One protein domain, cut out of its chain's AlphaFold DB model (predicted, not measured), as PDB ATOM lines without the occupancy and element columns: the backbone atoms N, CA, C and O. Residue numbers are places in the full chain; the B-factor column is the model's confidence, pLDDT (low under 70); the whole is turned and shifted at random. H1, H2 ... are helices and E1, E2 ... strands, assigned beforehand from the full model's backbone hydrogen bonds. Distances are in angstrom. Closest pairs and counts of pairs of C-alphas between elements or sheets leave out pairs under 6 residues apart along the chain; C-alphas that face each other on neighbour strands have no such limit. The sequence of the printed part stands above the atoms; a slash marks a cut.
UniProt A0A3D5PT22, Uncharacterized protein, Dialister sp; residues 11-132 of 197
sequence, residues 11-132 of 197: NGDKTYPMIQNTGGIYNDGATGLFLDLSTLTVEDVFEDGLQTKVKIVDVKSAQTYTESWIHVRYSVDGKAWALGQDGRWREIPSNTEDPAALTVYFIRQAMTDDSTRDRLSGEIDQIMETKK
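What this domain is: This is residues 11 to 132 of the 197 residues of an uncharacterized protein of Dialister sp (UniProt A0A3D5PT22). One twisted sheet of six strands curls round helix H1, and a second, longer helix, H2, lies along strand E2 on the same face. The long strands E2, E3 and E4 run lengthwise through the sheet, while the short strands E1 and E6 are its two edges, with the short inner strand E5 between E4 and E6. The printed part has 122 residues, with six named strands followed by two named helices in the order E1 E2 E3 E4 E5 E6 H1 H2; the sheet's order is E1 - E2 - E3 - E4 - E5 - E6, antiparallel throughout, and the class is mixed, helices and strands. The whole is compact, with a radius of gyration of the C-alphas of 14.9 A, yet elongated, spanning 48 by 29 by 24 A.

Where its parts are: E1, residues 18 to 21, begins at C-alpha 18 at (-33.409, -55.328, -22.563) and is 7.1 A long. E2, residues 32 to 46, is 32.1 A long and bends by 74 degrees at residue 38. E3, residues 49 to 61, is 36.2 A long, and E4, residues 64 to 75, is 35.1 A. E5, residues 80 to 83, is 10.4 A long, and E6, residues 89 to 91, is 6.8 A. H1, residues 99 to 110, is 16.1 A long. H2, residues 114 to 131, is 25.2 A long and ends at C-alpha 131 at (-33.564, -26.552, -4.504).

How they stand to each other: The six strands form a meander, each the antiparallel neighbour of the one before. Within hydrogen-bond range are N 34 and O 57 at 2.9 A between E2 and E3, N 56 and O 68 at 2.8 A between E3 and E4, N 19 and O 33 at 2.8 A between E1 and E2, N 73 and O 81 at 2.8 A between E4 and E5, and N 82 and O 90 at 2.9 A between E5 and E6. H1 on one face of the sheet makes two layers, helix over sheet; its closest C-alphas to E1 are those of Ile 19 and Pro 99, 4.9 A apart, and to E4 those of Val 72 and Val 104, 7.1 A. H2 is on the same face at a height over the sheet of 8.5 A, over E2, and runs along the strands, at 16 degrees to E2 on the local plane; the closest C-alphas of the two are those of Val 42 and Glu 123, 6.2 A. H1 and H2 are close but not clearly touching, about perpendicular at 75 degrees, with C-alphas of Ala 110 and Thr 116 closest at 6.4 A. Every O i to N i+4 pair is within hydrogen-bond range in H1, and 13 of 14 in H2.

The domain as a whole: The two C-alphas farthest apart, those of Ile 25 and Lys 132, are 49.4 A apart. The printed part has no cut, and no link is long. The mean pLDDT of the printed part is 91.0, with residues 24 to 27 under 70.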
ATOM      1  N   ASN A  11     -28.246 -62.291 -19.767       88.06
ATOM      2  CA  ASN A  11     -27.836 -63.472 -18.998       88.06
ATOM      3  C   ASN A  11     -28.734 -63.786 -17.775       88.06
ATOM      4  O   ASN A  11     -28.288 -64.435 -16.829       88.06
ATOM      5  N   GLY A  12     -29.994 -63.333 -17.777       88.50
ATOM      6  CA  GLY A  12     -30.930 -63.496 -16.659       88.50
ATOM      7  C   GLY A  12     -30.726 -62.533 -15.481       88.50
ATOM      8  O   GLY A  12     -31.420 -62.669 -14.473       88.50
ATOM      9  N   ASP A  13     -29.812 -61.564 -15.582       90.94
ATOM     10  CA  ASP A  13     -29.572 -60.579 -14.527       90.94
ATOM     11  C   ASP A  13     -30.621 -59.457 -14.568       90.94
ATOM     12  O   ASP A  13     -30.685 -58.661 -15.507       90.94
ATOM     13  N   LYS A  14     -31.434 -59.364 -13.508       91.88
ATOM     14  CA  LYS A  14     -32.529 -58.388 -13.394       91.88
ATOM     15  C   LYS A  14     -32.078 -56.930 -13.397       91.88
ATOM     16  O   LYS A  14     -32.906 -56.049 -13.619       91.88
ATOM     17  N   THR A  15     -30.795 -56.670 -13.164       94.44
ATOM     18  CA  THR A  15     -30.225 -55.324 -13.267       94.44
ATOM     19  C   THR A  15     -29.988 -54.892 -14.714       94.44
ATOM     20  O   THR A  15     -29.859 -53.693 -14.957       94.44
ATOM     21  N   TYR A  16     -30.039 -55.832 -15.669       95.56
ATOM     22  CA  TYR A  16     -29.830 -55.584 -17.094       95.56
ATOM     23  C   TYR A  16     -31.039 -55.941 -17.971       95.56
ATOM     24  O   TYR A  16     -30.965 -56.868 -18.786       95.56
ATOM     25  N   PRO A  17     -32.179 -55.240 -17.838       95.38
ATOM     26  CA  PRO A  17     -33.308 -55.441 -18.736       95.38
ATOM     27  C   PRO A  17     -32.995 -54.956 -20.157       95.38
ATOM     28  O   PRO A  17     -32.362 -53.917 -20.355       95.38
ATOM     29  N   MET A  18     -33.487 -55.691 -21.151       93.75
ATOM     30  CA  MET A  18     -33.409 -55.328 -22.563       93.75
ATOM     31  C   MET A  18     -34.445 -54.246 -22.895       93.75
ATOM     32  O   MET A  18     -35.628 -54.395 -22.591       93.75
ATOM     33  N   ILE A  19     -34.001 -53.186 -23.573       93.69
ATOM     34  CA  ILE A  19     -34.842 -52.088 -24.079       93.69
ATOM     35  C   ILE A  19     -34.927 -52.060 -25.609       93.69
ATOM     36  O   ILE A  19     -35.770 -51.363 -26.162       93.69
ATOM     37  N   GLN A  20     -34.068 -52.805 -26.311       91.38
ATOM     38  CA  GLN A  20     -34.168 -52.991 -27.757       91.38
ATOM     39  C   GLN A  20     -33.497 -54.298 -28.179       91.38
ATOM     40  O   GLN A  20     -32.320 -54.511 -27.889       91.38
ATOM     41  N   ASN A  21     -34.209 -55.150 -28.919       88.88
ATOM     42  CA  ASN A  21     -33.600 -56.312 -29.561       88.88
ATOM     43  C   ASN A  21     -32.916 -55.885 -30.870       88.88
ATOM     44  O   ASN A  21     -33.575 -55.387 -31.785       88.88
ATOM     45  N   THR A  22     -31.606 -56.105 -30.970       85.19
ATOM     46  CA  THR A  22     -30.831 -55.865 -32.200       85.19
ATOM     47  C   THR A  22     -30.254 -57.147 -32.806       85.19
ATOM     48  O   THR A  22     -29.567 -57.074 -33.823       85.19
ATOM     49  N   GLY A  23     -30.537 -58.317 -32.220       73.69
ATOM     50  CA  GLY A  23     -30.101 -59.639 -32.691       73.69
ATOM     51  C   GLY A  23     -30.912 -60.206 -33.867       73.69
ATOM     52  O   GLY A  23     -30.611 -61.288 -34.367       73.69
ATOM     53  N   GLY A  24     -31.929 -59.478 -34.343       68.94
ATOM     54  CA  GLY A  24     -32.804 -59.881 -35.448       68.94
ATOM     55  C   GLY A  24     -34.200 -60.305 -34.982       68.94
ATOM     56  O   GLY A  24     -34.645 -59.933 -33.901       68.94
ATOM     57  N   ILE A  25     -34.917 -61.073 -35.813       64.50
ATOM     58  CA  ILE A  25     -36.313 -61.487 -35.537       64.50
ATOM     59  C   ILE A  25     -36.450 -62.432 -34.331       64.50
ATOM     60  O   ILE A  25     -37.554 -62.632 -33.832       64.50
ATOM     61  N   TYR A  26     -35.339 -63.013 -33.875       67.44
ATOM     62  CA  TYR A  26     -35.264 -63.832 -32.673       67.44
ATOM     63  C   TYR A  26     -34.408 -63.109 -31.638       67.44
ATOM     64  O   TYR A  26     -33.379 -62.530 -31.979       67.44
ATOM     65  N   ASN A  27     -34.836 -63.145 -30.378       68.62
ATOM     66  CA  ASN A  27     -34.017 -62.688 -29.267       68.62
ATOM     67  C   ASN A  27     -33.029 -63.811 -28.917       68.62
ATOM     68  O   ASN A  27     -33.432 -64.850 -28.394       68.62
ATOM     69  N   ASP A  28     -31.758 -63.627 -29.271       73.06
ATOM     70  CA  ASP A  28     -30.670 -64.565 -28.951       73.06
ATOM     71  C   ASP A  28     -30.224 -64.472 -27.485       73.06
ATOM     72  O   ASP A  28     -29.432 -65.286 -27.010       73.06
ATOM     73  N   GLY A  29     -30.747 -63.480 -26.769       71.06
ATOM     74  CA  GLY A  29     -30.486 -63.244 -25.371       71.06
ATOM     75  C   GLY A  29     -29.145 -62.605 -25.036       71.06
ATOM     76  O   GLY A  29     -28.835 -62.393 -23.863       71.06
ATOM     77  N   ALA A  30     -28.354 -62.294 -26.057       75.62
ATOM     78  CA  ALA A  30     -26.988 -61.812 -25.916       75.62
ATOM     79  C   ALA A  30     -26.706 -60.568 -26.767       75.62
ATOM     80  O   ALA A  30     -25.651 -59.964 -26.600       75.62
ATOM     81  N   THR A  31     -27.630 -60.170 -27.644       87.31
ATOM     82  CA  THR A  31     -27.469 -59.038 -28.555       87.31
ATOM     83  C   THR A  31     -28.646 -58.074 -28.420       87.31
ATOM     84  O   THR A  31     -29.806 -58.439 -28.615       87.31
ATOM     85  N   GLY A  32     -28.363 -56.815 -28.105       92.06
ATOM     86  CA  GLY A  32     -29.398 -55.813 -27.862       92.06
ATOM     87  C   GLY A  32     -28.890 -54.606 -27.090       92.06
ATOM     88  O   GLY A  32     -27.740 -54.565 -26.652       92.06
ATOM     89  N   LEU A  33     -29.777 -53.632 -26.899       94.12
ATOM     90  CA  LEU A  33     -29.567 -52.554 -25.941       94.12
ATOM     91  C   LEU A  33     -30.181 -52.964 -24.609       94.12
ATOM     92  O   LEU A  33     -31.361 -53.321 -24.540       94.12
ATOM     93  N   PHE A  34     -29.382 -52.858 -23.557       95.44
ATOM     94  CA  PHE A  34     -29.761 -53.159 -22.185       95.44
ATOM     95  C   PHE A  34     -29.539 -51.935 -21.307       95.44
ATOM     96  O   PHE A  34     -28.643 -51.135 -21.572       95.44
ATOM     97  N   LEU A  35     -30.331 -51.788 -20.251       97.50
ATOM     98  CA  LEU A  35     -29.997 -50.852 -19.178       97.50
ATOM     99  C   LEU A  35     -28.984 -51.480 -18.235       97.50
ATOM    100  O   LEU A  35     -28.915 -52.694 -18.133       97.50
ATOM    101  N   ASP A  36     -28.263 -50.656 -17.494       97.25
ATOM    102  CA  ASP A  36     -27.591 -51.064 -16.266       97.25
ATOM    103  C   ASP A  36     -28.243 -50.319 -15.097       97.25
ATOM    104  O   ASP A  36     -27.860 -49.199 -14.748       97.25
ATOM    105  N   LEU A  37     -29.268 -50.928 -14.498       97.00
ATOM    106  CA  LEU A  37     -30.050 -50.319 -13.419       97.00
ATOM    107  C   LEU A  37     -29.221 -50.055 -12.155       97.00
ATOM    108  O   LEU A  37     -29.616 -49.221 -11.339       97.00
ATOM    109  N   SER A  38     -28.057 -50.697 -11.997       95.50
ATOM    110  CA  SER A  38     -27.151 -50.412 -10.878       95.50
ATOM    111  C   SER A  38     -26.566 -48.995 -10.953       95.50
ATOM    112  O   SER A  38     -26.224 -48.407  -9.927       95.50
ATOM    113  N   THR A  39     -26.524 -48.415 -12.158       97.19
ATOM    114  CA  THR A  39     -26.023 -47.058 -12.430       97.19
ATOM    115  C   THR A  39     -27.101 -45.978 -12.380       97.19
ATOM    116  O   THR A  39     -26.799 -44.811 -12.620       97.19
ATOM    117  N   LEU A  40     -28.356 -46.346 -12.094       97.81
ATOM    118  CA  LEU A  40     -29.463 -45.399 -12.007       97.81
ATOM    119  C   LEU A  40     -29.176 -44.340 -10.936       97.81
ATOM    120  O   LEU A  40     -28.962 -44.689  -9.775       97.81
ATOM    121  N   THR A  41     -29.214 -43.063 -11.305       97.31
ATOM    122  CA  THR A  41     -28.981 -41.924 -10.398       97.31
ATOM    123  C   THR A  41     -29.989 -40.814 -10.673       97.31
ATOM    124  O   THR A  41     -30.332 -40.565 -11.834       97.31
ATOM    125  N   VAL A  42     -30.440 -40.126  -9.625       97.50
ATOM    126  CA  VAL A  42     -31.248 -38.905  -9.733       97.50
ATOM    127  C   VAL A  42     -30.340 -37.727 -10.065       97.50
ATOM    128  O   VAL A  42     -29.353 -37.466  -9.385       97.50
ATOM    129  N   GLU A  43     -30.660 -37.017 -11.142       96.31
ATOM    130  CA  GLU A  43     -29.943 -35.804 -11.540       96.31
ATOM    131  C   GLU A  43     -30.665 -34.541 -11.097       96.31
ATOM    132  O   GLU A  43     -30.016 -33.534 -10.823       96.31
ATOM    133  N   ASP A  44     -31.998 -34.583 -11.063       95.38
ATOM    134  CA  ASP A  44     -32.790 -33.436 -10.663       95.38
ATOM    135  C   ASP A  44     -34.164 -33.835 -10.108       95.38
ATOM    136  O   ASP A  44     -34.706 -34.894 -10.435       95.38
ATOM    137  N   VAL A  45     -34.731 -32.953  -9.289       94.88
ATOM    138  CA  VAL A  45     -36.054 -33.090  -8.676       94.88
ATOM    139  C   VAL A  45     -36.892 -31.860  -9.018       94.88
ATOM    140  O   VAL A  45     -36.412 -30.725  -8.941       94.88
ATOM    141  N   PHE A  46     -38.144 -32.104  -9.398       94.38
ATOM    142  CA  PHE A  46     -39.144 -31.100  -9.759       94.38
ATOM    143  C   PHE A  46     -40.373 -31.226  -8.856       94.38
ATOM    144  O   PHE A  46     -40.482 -32.169  -8.074       94.38
ATOM    145  N   GLU A  47     -41.314 -30.287  -8.979       89.81
ATOM    146  CA  GLU A  47     -42.531 -30.257  -8.154       89.81
ATOM    147  C   GLU A  47     -43.331 -31.570  -8.219       89.81
ATOM    148  O   GLU A  47     -43.851 -32.038  -7.207       89.81
ATOM    149  N   ASP A  48     -43.396 -32.184  -9.400       91.25
ATOM    150  CA  ASP A  48     -44.211 -33.364  -9.683       91.25
ATOM    151  C   ASP A  48     -43.451 -34.453 -10.458       91.25
ATOM    152  O   ASP A  48     -44.062 -35.284 -11.134       91.25
ATOM    153  N   GLY A  49     -42.117 -34.477 -10.376       94.25
ATOM    154  CA  GLY A  49     -41.321 -35.405 -11.171       94.25
ATOM    155  C   GLY A  49     -39.831 -35.422 -10.871       94.25
ATOM    156  O   GLY A  49     -39.316 -34.680 -10.038       94.25
ATOM    157  N   LEU A  50     -39.134 -36.307 -11.582       96.06
ATOM    158  CA  LEU A  50     -37.705 -36.559 -11.433       96.06
ATOM    159  C   LEU A  50     -37.017 -36.530 -12.793       96.06
ATOM    160  O   LEU A  50     -37.599 -36.933 -13.802       96.06
ATOM    161  N   GLN A  51     -35.757 -36.104 -12.805       97.19
ATOM    162  CA  GLN A  51     -34.814 -36.412 -13.872       97.19
ATOM    163  C   GLN A  51     -33.815 -37.434 -13.354       97.19
ATOM    164  O   GLN A  51     -33.231 -37.264 -12.284       97.19
ATOM    165  N   THR A  52     -33.591 -38.477 -14.135       97.94
ATOM    166  CA  THR A  52     -32.614 -39.510 -13.832       97.94
ATOM    167  C   THR A  52     -31.734 -39.773 -15.039       97.94
ATOM    168  O   THR A  52     -32.088 -39.480 -16.186       97.94
ATOM    169  N   LYS A  53     -30.578 -40.371 -14.772       97.75
ATOM    170  CA  LYS A  53     -29.757 -41.001 -15.797       97.75
ATOM    171  C   LYS A  53     -29.512 -42.456 -15.457       97.75
ATOM    172  O   LYS A  53     -29.466 -42.836 -14.287       97.75
ATOM    173  N   VAL A  54     -29.322 -43.252 -16.494       98.12
ATOM    174  CA  VAL A  54     -28.941 -44.657 -16.392       98.12
ATOM    175  C   VAL A  54     -28.065 -45.010 -17.588       98.12
ATOM    176  O   VAL A  54     -28.222 -44.448 -18.678       98.12
ATOM    177  N   LYS A  55     -27.093 -45.892 -17.381       97.88
ATOM    178  CA  LYS A  55     -26.233 -46.361 -18.459       97.88
ATOM    179  C   LYS A  55     -27.008 -47.328 -19.361       97.88
ATOM    180  O   LYS A  55     -27.766 -48.169 -18.881       97.88
ATOM    181  N   ILE A  56     -26.789 -47.208 -20.667       96.19
ATOM    182  CA  ILE A  56     -27.175 -48.186 -21.683       96.19
ATOM    183  C   ILE A  56     -25.928 -48.951 -22.111       96.19
ATOM    184  O   ILE A  56     -24.899 -48.345 -22.421       96.19
ATOM    185  N   VAL A  57     -26.055 -50.270 -22.187       95.00
ATOM    186  CA  VAL A  57     -25.062 -51.187 -22.737       95.00
ATOM    187  C   VAL A  57     -25.595 -51.729 -24.064       95.00
ATOM    188  O   VAL A  57     -26.568 -52.480 -24.091       95.00
ATOM    189  N   ASP A  58     -24.975 -51.334 -25.173       93.94
ATOM    190  CA  ASP A  58     -25.266 -51.866 -26.507       93.94
ATOM    191  C   ASP A  58     -24.340 -53.054 -26.777       93.94
ATOM    192  O   ASP A  58     -23.152 -52.873 -27.065       93.94
ATOM    193  N   VAL A  59     -24.877 -54.266 -26.638       91.94
ATOM    194  CA  VAL A  59     -24.149 -55.524 -26.809       91.94
ATOM    195  C   VAL A  59     -24.297 -55.989 -28.255       91.94
ATOM    196  O   VAL A  59     -25.385 -56.358 -28.696       91.94
ATOM    197  N   LYS A  60     -23.187 -55.989 -29.003       87.94
ATOM    198  CA  LYS A  60     -23.119 -56.496 -30.389       87.94
ATOM    199  C   LYS A  60     -22.730 -57.966 -30.456       87.94
ATOM    200  O   LYS A  60     -23.036 -58.645 -31.428       87.94
ATOM    201  N   SER A  61     -21.985 -58.422 -29.458       83.00
ATOM    202  CA  SER A  61     -21.615 -59.818 -29.249       83.00
ATOM    203  C   SER A  61     -21.112 -59.994 -27.817       83.00
ATOM    204  O   SER A  61     -20.814 -59.012 -27.135       83.00
ATOM    205  N   ALA A  62     -20.892 -61.241 -27.392       74.12
ATOM    206  CA  ALA A  62     -20.323 -61.558 -26.078       74.12
ATOM    207  C   ALA A  62     -18.982 -60.853 -25.763       74.12
ATOM    208  O   ALA A  62     -18.594 -60.775 -24.602       74.12
ATOM    209  N   GLN A  63     -18.257 -60.363 -26.775       76.06
ATOM    210  CA  GLN A  63     -16.941 -59.725 -26.626       76.06
ATOM    211  C   GLN A  63     -16.944 -58.244 -27.019       76.06
ATOM    212  O   GLN A  63     -15.908 -57.586 -26.944       76.06
ATOM    213  N   THR A  64     -18.073 -57.702 -27.475       84.31
ATOM    214  CA  THR A  64     -18.142 -56.335 -27.996       84.31
ATOM    215  C   THR A  64     -19.398 -55.655 -27.497       84.31
ATOM    216  O   THR A  64     -20.508 -56.004 -27.903       84.31
ATOM    217  N   TYR A  65     -19.198 -54.646 -26.656       90.00
ATOM    218  CA  TYR A  65     -20.252 -53.763 -26.198       90.00
ATOM    219  C   TYR A  65     -19.777 -52.314 -26.211       90.00
ATOM    220  O   TYR A  65     -18.578 -52.032 -26.157       90.00
ATOM    221  N   THR A  66     -20.732 -51.397 -26.291       93.25
ATOM    222  CA  THR A  66     -20.492 -49.973 -26.053       93.25
ATOM    223  C   THR A  66     -21.385 -49.489 -24.928       93.25
ATOM    224  O   THR A  66     -22.473 -50.023 -24.716       93.25
ATOM    225  N   GLU A  67     -20.909 -48.491 -24.194       95.12
ATOM    226  CA  GLU A  67     -21.647 -47.886 -23.095       95.12
ATOM    227  C   GLU A  67     -21.996 -46.443 -23.445       95.12
ATOM    228  O   GLU A  67     -21.179 -45.697 -23.989       95.12
ATOM    229  N   SER A  68     -23.214 -46.038 -23.113       94.56
ATOM    230  CA  SER A  68     -23.668 -44.655 -23.228       94.56
ATOM    231  C   SER A  68     -24.634 -44.329 -22.094       94.56
ATOM    232  O   SER A  68     -24.971 -45.200 -21.295       94.56
ATOM    233  N   TRP A  69     -25.063 -43.075 -21.990       96.00
ATOM    234  CA  TRP A  69     -26.038 -42.646 -20.992       96.00
ATOM    235  C   TRP A  69     -27.334 -42.240 -21.669       96.00
ATOM    236  O   TRP A  69     -27.317 -41.536 -22.680       96.00
ATOM    237  N   ILE A  70     -28.450 -42.644 -21.072       96.62
ATOM    238  CA  ILE A  70     -29.754 -42.061 -21.361       96.62
ATOM    239  C   ILE A  70     -30.192 -41.226 -20.168       96.62
ATOM    240  O   ILE A  70     -30.096 -41.654 -19.017       96.62
ATOM    241  N   HIS A  71     -30.665 -40.023 -20.470       97.94
ATOM    242  CA  HIS A  71     -31.248 -39.114 -19.499       97.94
ATOM    243  C   HIS A  71     -32.743 -39.070 -19.757       97.94
ATOM    244  O   HIS A  71     -33.181 -38.787 -20.878       97.94
ATOM    245  N   VAL A  72     -33.519 -39.361 -18.723       97.31
ATOM    246  CA  VAL A  72     -34.973 -39.313 -18.786       97.31
ATOM    247  C   VAL A  72     -35.497 -38.385 -17.717       97.31
ATOM    248  O   VAL A  72     -34.935 -38.255 -16.633       97.31
ATOM    249  N   ARG A  73     -36.613 -37.748 -18.028       96.81
ATOM    250  CA  ARG A  73     -37.395 -36.992 -17.072       96.81
ATOM    251  C   ARG A  73     -38.804 -37.547 -17.069       96.81
ATOM    252  O   ARG A  73     -39.333 -37.842 -18.133       96.81
ATOM    253  N   TYR A  74     -39.410 -37.723 -15.908       95.56
ATOM    254  CA  TYR A  74     -40.756 -38.273 -15.812       95.56
ATOM    255  C   TYR A  74     -41.509 -37.669 -14.639       95.56
ATOM    256  O   TYR A  74     -40.948 -37.445 -13.567       95.56
ATOM    257  N   SER A  75     -42.792 -37.425 -14.855       93.75
ATOM    258  CA  SER A  75     -43.715 -36.920 -13.846       93.75
ATOM    259  C   SER A  75     -44.531 -38.051 -13.229       93.75
ATOM    260  O   SER A  75     -44.655 -39.157 -13.775       93.75
ATOM    261  N   VAL A  76     -45.104 -37.758 -12.065       88.50
ATOM    262  CA  VAL A  76     -46.017 -38.651 -11.339       88.50
ATOM    263  C   VAL A  76     -47.314 -38.916 -12.107       88.50
ATOM    264  O   VAL A  76     -47.931 -39.960 -11.916       88.50
ATOM    265  N   ASP A  77     -47.710 -38.008 -13.007       87.75
ATOM    266  CA  ASP A  77     -48.901 -38.132 -13.861       87.75
ATOM    267  C   ASP A  77     -48.733 -39.140 -15.015       87.75
ATOM    268  O   ASP A  77     -49.689 -39.451 -15.725       87.75
ATOM    269  N   GLY A  78     -47.523 -39.675 -15.194       88.00
ATOM    270  CA  GLY A  78     -47.214 -40.681 -16.197       88.00
ATOM    271  C   GLY A  78     -46.458 -40.156 -17.414       88.00
ATOM    272  O   GLY A  78     -45.854 -40.992 -18.094       88.00
ATOM    273  N   LYS A  79     -46.410 -38.837 -17.656       93.56
ATOM    274  CA  LYS A  79     -45.641 -38.267 -18.774       93.56
ATOM    275  C   LYS A  79     -44.142 -38.450 -18.577       93.56
ATOM    276  O   LYS A  79     -43.640 -38.552 -17.454       93.56
ATOM    277  N   ALA A  80     -43.427 -38.518 -19.693       95.62
ATOM    278  CA  ALA A  80     -41.985 -38.646 -19.682       95.62
ATOM    279  C   ALA A  80     -41.343 -38.025 -20.920       95.62
ATOM    280  O   ALA A  80     -41.975 -37.882 -21.967       95.62
ATOM    281  N   TRP A  81     -40.067 -37.693 -20.783       97.00
ATOM    282  CA  TRP A  81     -39.219 -37.115 -21.806       97.00
ATOM    283  C   TRP A  81     -37.856 -37.798 -21.791       97.00
ATOM    284  O   TRP A  81     -37.358 -38.162 -20.726       97.00
ATOM    285  N   ALA A  82     -37.230 -37.934 -22.955       96.31
ATOM    286  CA  ALA A  82     -35.840 -38.365 -23.079       96.31
ATOM    287  C   ALA A  82     -35.005 -37.265 -23.725       96.31
ATOM    288  O   ALA A  82     -35.476 -36.558 -24.622       96.31
ATOM    289  N   LEU A  83     -33.762 -37.135 -23.270       96.00
ATOM    290  CA  LEU A  83     -32.791 -36.237 -23.876       96.00
ATOM    291  C   LEU A  83     -32.201 -36.899 -25.124       96.00
ATOM    292  O   LEU A  83     -31.563 -37.950 -25.042       96.00
ATOM    293  N   GLY A  84     -32.418 -36.289 -26.286       90.94
ATOM    294  CA  GLY A  84     -31.799 -36.718 -27.535       90.94
ATOM    295  C   GLY A  84     -30.304 -36.396 -27.589       90.94
ATOM    296  O   GLY A  84     -29.805 -35.526 -26.878       90.94
ATOM    297  N   GLN A  85     -29.584 -37.051 -28.504       88.06
ATOM    298  CA  GLN A  85     -28.164 -36.762 -28.768       88.06
ATOM    299  C   GLN A  85     -27.918 -35.334 -29.287       88.06
ATOM    300  O   GLN A  85     -26.808 -34.822 -29.187       88.06
ATOM    301  N   ASP A  86     -28.951 -34.681 -29.822       89.25
ATOM    302  CA  ASP A  86     -28.959 -33.270 -30.216       89.25
ATOM    303  C   ASP A  86     -29.152 -32.307 -29.031       89.25
ATOM    304  O   ASP A  86     -29.274 -31.101 -29.234       89.25
ATOM    305  N   GLY A  87     -29.201 -32.824 -27.799       91.56
ATOM    306  CA  GLY A  87     -29.363 -32.036 -26.579       91.56
ATOM    307  C   GLY A  87     -30.787 -31.533 -26.348       91.56
ATOM    308  O   GLY A  87     -30.990 -30.691 -25.479       91.56
ATOM    309  N   ARG A  88     -31.773 -32.033 -27.106       93.62
ATOM    310  CA  ARG A  88     -33.176 -31.619 -26.994       93.62
ATOM    311  C   ARG A  88     -34.018 -32.675 -26.298       93.62
ATOM    312  O   ARG A  88     -33.925 -33.862 -26.615       93.62
ATOM    313  N   TRP A  89     -34.887 -32.234 -25.396       95.62
ATOM    314  CA  TRP A  89     -35.877 -33.103 -24.772       95.62
ATOM    315  C   TRP A  89     -37.009 -33.432 -25.745       95.62
ATOM    316  O   TRP A  89     -37.509 -32.560 -26.456       95.62
ATOM    317  N   ARG A  90     -37.438 -34.693 -25.762       94.50
ATOM    318  CA  ARG A  90     -38.588 -35.153 -26.552       94.50
ATOM    319  C   ARG A  90     -39.543 -35.924 -25.670       94.50
ATOM    320  O   ARG A  90     -39.098 -36.771 -24.902       94.50
ATOM    321  N   GLU A  91     -40.829 -35.617 -25.774       94.69
ATOM    322  CA  GLU A  91     -41.876 -36.360 -25.077       94.69
ATOM    323  C   GLU A  91     -41.918 -37.806 -25.591       94.69
ATOM    324  O   GLU A  91     -41.787 -38.060 -26.789       94.69
ATOM    325  N   ILE A  92     -42.057 -38.755 -24.667       93.00
ATOM    326  CA  ILE A  92     -42.029 -40.191 -24.941       93.00
ATOM    327  C   ILE A  92     -43.465 -40.724 -24.958       93.00
ATOM    328  O   ILE A  92     -44.226 -40.459 -24.019       93.00
ATOM    329  N   PRO A  93     -43.855 -41.523 -25.965       86.00
ATOM    330  CA  PRO A  93     -45.170 -42.139 -25.981       86.00
ATOM    331  C   PRO A  93     -45.260 -43.220 -24.896       86.00
ATOM    332  O   PRO A  93     -44.470 -44.166 -24.853       86.00
ATOM    333  N   SER A  94     -46.244 -43.093 -24.009       79.69
ATOM    334  CA  SER A  94     -46.475 -44.065 -22.938       79.69
ATOM    335  C   SER A  94     -46.932 -45.422 -23.487       79.69
ATOM    336  O   SER A  94     -47.645 -45.481 -24.487       79.69
ATOM    337  N   ASN A  95     -46.597 -46.507 -22.780       76.44
ATOM    338  CA  ASN A  95     -47.026 -47.879 -23.093       76.44
ATOM    339  C   ASN A  95     -46.626 -48.357 -24.501       76.44
ATOM    340  O   ASN A  95     -47.385 -49.067 -25.161       76.44
ATOM    341  N   THR A  96     -45.443 -47.956 -24.961       83.56
ATOM    342  CA  THR A  96     -44.852 -48.421 -26.219       83.56
ATOM    343  C   THR A  96     -43.601 -49.248 -25.945       83.56
ATOM    344  O   THR A  96     -42.999 -49.138 -24.878       83.56
ATOM    345  N   GLU A  97     -43.189 -50.053 -26.923       84.62
ATOM    346  CA  GLU A  97     -41.891 -50.747 -26.920       84.62
ATOM    347  C   GLU A  97     -40.744 -49.828 -27.383       84.62
ATOM    348  O   GLU A  97     -39.667 -50.298 -27.745       84.62
ATOM    349  N   ASP A  98     -40.967 -48.507 -27.398       89.12
ATOM    350  CA  ASP A  98     -39.907 -47.538 -27.648       89.12
ATOM    351  C   ASP A  98     -38.818 -47.666 -26.563       89.12
ATOM    352  O   ASP A  98     -39.149 -47.725 -25.372       89.12
ATOM    353  N   PRO A  99     -37.519 -47.682 -26.920       91.62
ATOM    354  CA  PRO A  99     -36.448 -47.864 -25.943       91.62
ATOM    355  C   PRO A  99     -36.452 -46.827 -24.810       91.62
ATOM    356  O   PRO A  99     -36.124 -47.158 -23.666       91.62
ATOM    357  N   ALA A 100     -36.856 -45.580 -25.079       92.88
ATOM    358  CA  ALA A 100     -36.965 -44.557 -24.046       92.88
ATOM    359  C   ALA A 100     -38.194 -44.788 -23.148       92.88
ATOM    360  O   ALA A 100     -38.108 -44.606 -21.931       92.88
ATOM    361  N   ALA A 101     -39.313 -45.262 -23.706       92.06
ATOM    362  CA  ALA A 101     -40.488 -45.660 -22.924       92.06
ATOM    363  C   ALA A 101     -40.183 -46.847 -22.001       92.06
ATOM    364  O   ALA A 101     -40.500 -46.805 -20.808       92.06
ATOM    365  N   LEU A 102     -39.499 -47.868 -22.528       93.81
ATOM    366  CA  LEU A 102     -39.034 -49.015 -21.753       93.81
ATOM    367  C   LEU A 102     -38.033 -48.598 -20.672       93.81
ATOM    368  O   LEU A 102     -38.086 -49.120 -19.560       93.81
ATOM    369  N   THR A 103     -37.185 -47.603 -20.941       95.50
ATOM    370  CA  THR A 103     -36.281 -47.042 -19.929       95.50
ATOM    371  C   THR A 103     -37.044 -46.508 -18.719       95.50
ATOM    372  O   THR A 103     -36.768 -46.900 -17.585       95.50
ATOM    373  N   VAL A 104     -38.057 -45.669 -18.943       95.44
ATOM    374  CA  VAL A 104     -38.894 -45.128 -17.859       95.44
ATOM    375  C   VAL A 104     -39.663 -46.242 -17.146       95.44
ATOM    376  O   VAL A 104     -39.771 -46.227 -15.919       95.44
ATOM    377  N   TYR A 105     -40.167 -47.229 -17.891       93.94
ATOM    378  CA  TYR A 105     -40.829 -48.402 -17.322       93.94
ATOM    379  C   TYR A 105     -39.911 -49.162 -16.354       93.94
ATOM    380  O   TYR A 105     -40.291 -49.382 -15.203       93.94
ATOM    381  N   PHE A 106     -38.692 -49.511 -16.774       95.44
ATOM    382  CA  PHE A 106     -37.756 -50.255 -15.932       95.44
ATOM    383  C   PHE A 106     -37.238 -49.440 -14.751       95.44
ATOM    384  O   PHE A 106     -37.064 -50.002 -13.676       95.44
ATOM    385  N   ILE A 107     -37.070 -48.124 -14.895       95.31
ATOM    386  CA  ILE A 107     -36.741 -47.245 -13.764       95.31
ATOM    387  C   ILE A 107     -37.867 -47.257 -12.724       95.31
ATOM    388  O   ILE A 107     -37.608 -47.409 -11.532       95.31
ATOM    389  N   ARG A 108     -39.132 -47.166 -13.157       93.06
ATOM    390  CA  ARG A 108     -40.292 -47.266 -12.254       93.06
ATOM    391  C   ARG A 108     -40.373 -48.627 -11.568       93.06
ATOM    392  O   ARG A 108     -40.650 -48.670 -10.376       93.06
ATOM    393  N   GLN A 109     -40.089 -49.712 -12.287       93.19
ATOM    394  CA  GLN A 109     -39.993 -51.055 -11.704       93.19
ATOM    395  C   GLN A 109     -38.847 -51.148 -10.689       93.19
ATOM    396  O   GLN A 109     -39.053 -51.654  -9.591       93.19
ATOM    397  N   ALA A 110     -37.669 -50.604 -11.003       92.69
ATOM    398  CA  ALA A 110     -36.530 -50.579 -10.091       92.69
ATOM    399  C   ALA A 110     -36.854 -49.813  -8.798       92.69
ATOM    400  O   ALA A 110     -36.485 -50.255  -7.721       92.69
ATOM    401  N   MET A 111     -37.629 -48.725  -8.869       90.50
ATOM    402  CA  MET A 111     -38.092 -47.986  -7.683       90.50
ATOM    403  C   MET A 111     -39.068 -48.768  -6.782       90.50
ATOM    404  O   MET A 111     -39.364 -48.306  -5.680       90.50
ATOM    405  N   THR A 112     -39.580 -49.926  -7.219       91.62
ATOM    406  CA  THR A 112     -40.373 -50.825  -6.356       91.62
ATOM    407  C   THR A 112     -39.509 -51.718  -5.467       91.62
ATOM    408  O   THR A 112     -40.018 -52.268  -4.494       91.62
ATOM    409  N   ASP A 113     -38.216 -51.852  -5.779       93.56
ATOM    410  CA  ASP A 113     -37.244 -52.530  -4.929       93.56
ATOM    411  C   ASP A 113     -36.828 -51.613  -3.772       93.56
ATOM    412  O   ASP A 113     -36.403 -50.478  -3.994       93.56
ATOM    413  N   ASP A 114     -36.921 -52.117  -2.540       93.19
ATOM    414  CA  ASP A 114     -36.671 -51.325  -1.329       93.19
ATOM    415  C   ASP A 114     -35.252 -50.739  -1.300       93.19
ATOM    416  O   ASP A 114     -35.071 -49.578  -0.940       93.19
ATOM    417  N   SER A 115     -34.241 -51.500  -1.737       92.44
ATOM    418  CA  SER A 115     -32.849 -51.037  -1.705       92.44
ATOM    419  C   SER A 115     -32.595 -49.900  -2.696       92.44
ATOM    420  O   SER A 115     -31.916 -48.918  -2.383       92.44
ATOM    421  N   THR A 116     -33.198 -49.997  -3.882       93.56
ATOM    422  CA  THR A 116     -33.151 -48.945  -4.897       93.56
ATOM    423  C   THR A 116     -33.938 -47.726  -4.435       93.56
ATOM    424  O   THR A 116     -33.447 -46.602  -4.534       93.56
ATOM    425  N   ARG A 117     -35.134 -47.935  -3.874       94.50
ATOM    426  CA  ARG A 117     -35.984 -46.864  -3.353       94.50
ATOM    427  C   ARG A 117     -35.288 -46.074  -2.249       94.50
ATOM    428  O   ARG A 117     -35.301 -44.846  -2.293       94.50
ATOM    429  N   ASP A 118     -34.672 -46.754  -1.287       96.00
ATOM    430  CA  ASP A 118     -33.996 -46.110  -0.158       96.00
ATOM    431  C   ASP A 118     -32.790 -45.285  -0.626       96.00
ATOM    432  O   ASP A 118     -32.614 -44.142  -0.201       96.00
ATOM    433  N   ARG A 119     -32.002 -45.817  -1.569       96.00
ATOM    434  CA  ARG A 119     -30.881 -45.082  -2.169       96.00
ATOM    435  C   ARG A 119     -31.347 -43.825  -2.904       96.00
ATOM    436  O   ARG A 119     -30.838 -42.741  -2.632       96.00
ATOM    437  N   LEU A 120     -32.318 -43.960  -3.810       95.19
ATOM    438  CA  LEU A 120     -32.814 -42.830  -4.602       95.19
ATOM    439  C   LEU A 120     -33.526 -41.789  -3.729       95.19
ATOM    440  O   LEU A 120     -33.427 -40.602  -4.014       95.19
ATOM    441  N   SER A 121     -34.181 -42.201  -2.638       94.69
ATOM    442  CA  SER A 121     -34.773 -41.264  -1.670       94.69
ATOM    443  C   SER A 121     -33.705 -40.367  -1.038       94.69
ATOM    444  O   SER A 121     -33.886 -39.155  -0.970       94.69
ATOM    445  N   GLY A 122     -32.550 -40.934  -0.668       95.50
ATOM    446  CA  GLY A 122     -31.419 -40.150  -0.168       95.50
ATOM    447  C   GLY A 122     -30.856 -39.161  -1.199       95.50
ATOM    448  O   GLY A 122     -30.498 -38.043  -0.836       95.50
ATOM    449  N   GLU A 123     -30.804 -39.540  -2.480       96.00
ATOM    450  CA  GLU A 123     -30.392 -38.638  -3.570       96.00
ATOM    451  C   GLU A 123     -31.408 -37.497  -3.775       96.00
ATOM    452  O   GLU A 123     -31.020 -36.334  -3.910       96.00
ATOM    453  N   ILE A 124     -32.708 -37.809  -3.731       94.25
ATOM    454  CA  ILE A 124     -33.799 -36.827  -3.833       94.25
ATOM    455  C   ILE A 124     -33.717 -35.804  -2.698       94.25
ATOM    456  O   ILE A 124     -33.781 -34.605  -2.967       94.25
ATOM    457  N   ASP A 125     -33.532 -36.252  -1.453       94.44
ATOM    458  CA  ASP A 125     -33.444 -35.368  -0.285       94.44
ATOM    459  C   ASP A 125     -32.269 -34.384  -0.402       94.44
ATOM    460  O   ASP A 125     -32.426 -33.189  -0.135       94.44
ATOM    461  N   GLN A 126     -31.107 -34.855  -0.873       94.38
ATOM    462  CA  GLN A 126     -29.924 -34.013  -1.092       94.38
ATOM    463  C   GLN A 126     -30.164 -32.937  -2.161       94.38
ATOM    464  O   GLN A 126     -29.781 -31.773  -1.991       94.38
ATOM    465  N   ILE A 127     -30.817 -33.304  -3.266       94.19
ATOM    466  CA  ILE A 127     -31.144 -32.360  -4.342       94.19
ATOM    467  C   ILE A 127     -32.186 -31.346  -3.856       94.19
ATOM    468  O   ILE A 127     -32.016 -30.138  -4.047       94.19
ATOM    469  N   MET A 128     -33.233 -31.811  -3.173       91.00
ATOM    470  CA  MET A 128     -34.299 -30.959  -2.643       91.00
ATOM    471  C   MET A 128     -33.799 -29.978  -1.587       91.00
ATOM    472  O   MET A 128     -34.256 -28.835  -1.561       91.00
ATOM    473  N   GLU A 129     -32.823 -30.360  -0.758       90.88
ATOM    474  CA  GLU A 129     -32.193 -29.439   0.191       90.88
ATOM    475  C   GLU A 129     -31.530 -28.247  -0.514       90.88
ATOM    476  O   GLU A 129     -31.589 -27.122  -0.011       90.88
ATOM    477  N   THR A 130     -30.979 -28.480  -1.707       87.88
ATOM    478  CA  THR A 130     -30.342 -27.448  -2.537       87.88
ATOM    479  C   THR A 130     -31.369 -26.598  -3.302       87.88
ATOM    480  O   THR A 130     -31.121 -25.423  -3.568       87.88
ATOM    481  N   LYS A 131     -32.535 -27.164  -3.639       85.50
ATOM    482  CA  LYS A 131     -33.564 -26.552  -4.504       85.50
ATOM    483  C   LYS A 131     -34.779 -25.942  -3.786       85.50
ATOM    484  O   LYS A 131     -35.697 -25.493  -4.473       85.50
ATOM    485  N   LYS A 132     -34.782 -25.896  -2.446       71.88
ATOM    486  CA  LYS A 132     -35.929 -25.571  -1.559       71.88
ATOM    487  C   LYS A 132     -36.932 -24.515  -2.053       71.88
ATOM    488  O   LYS A 132     -38.123 -24.695  -1.825       71.88
TER     489      LYS A 132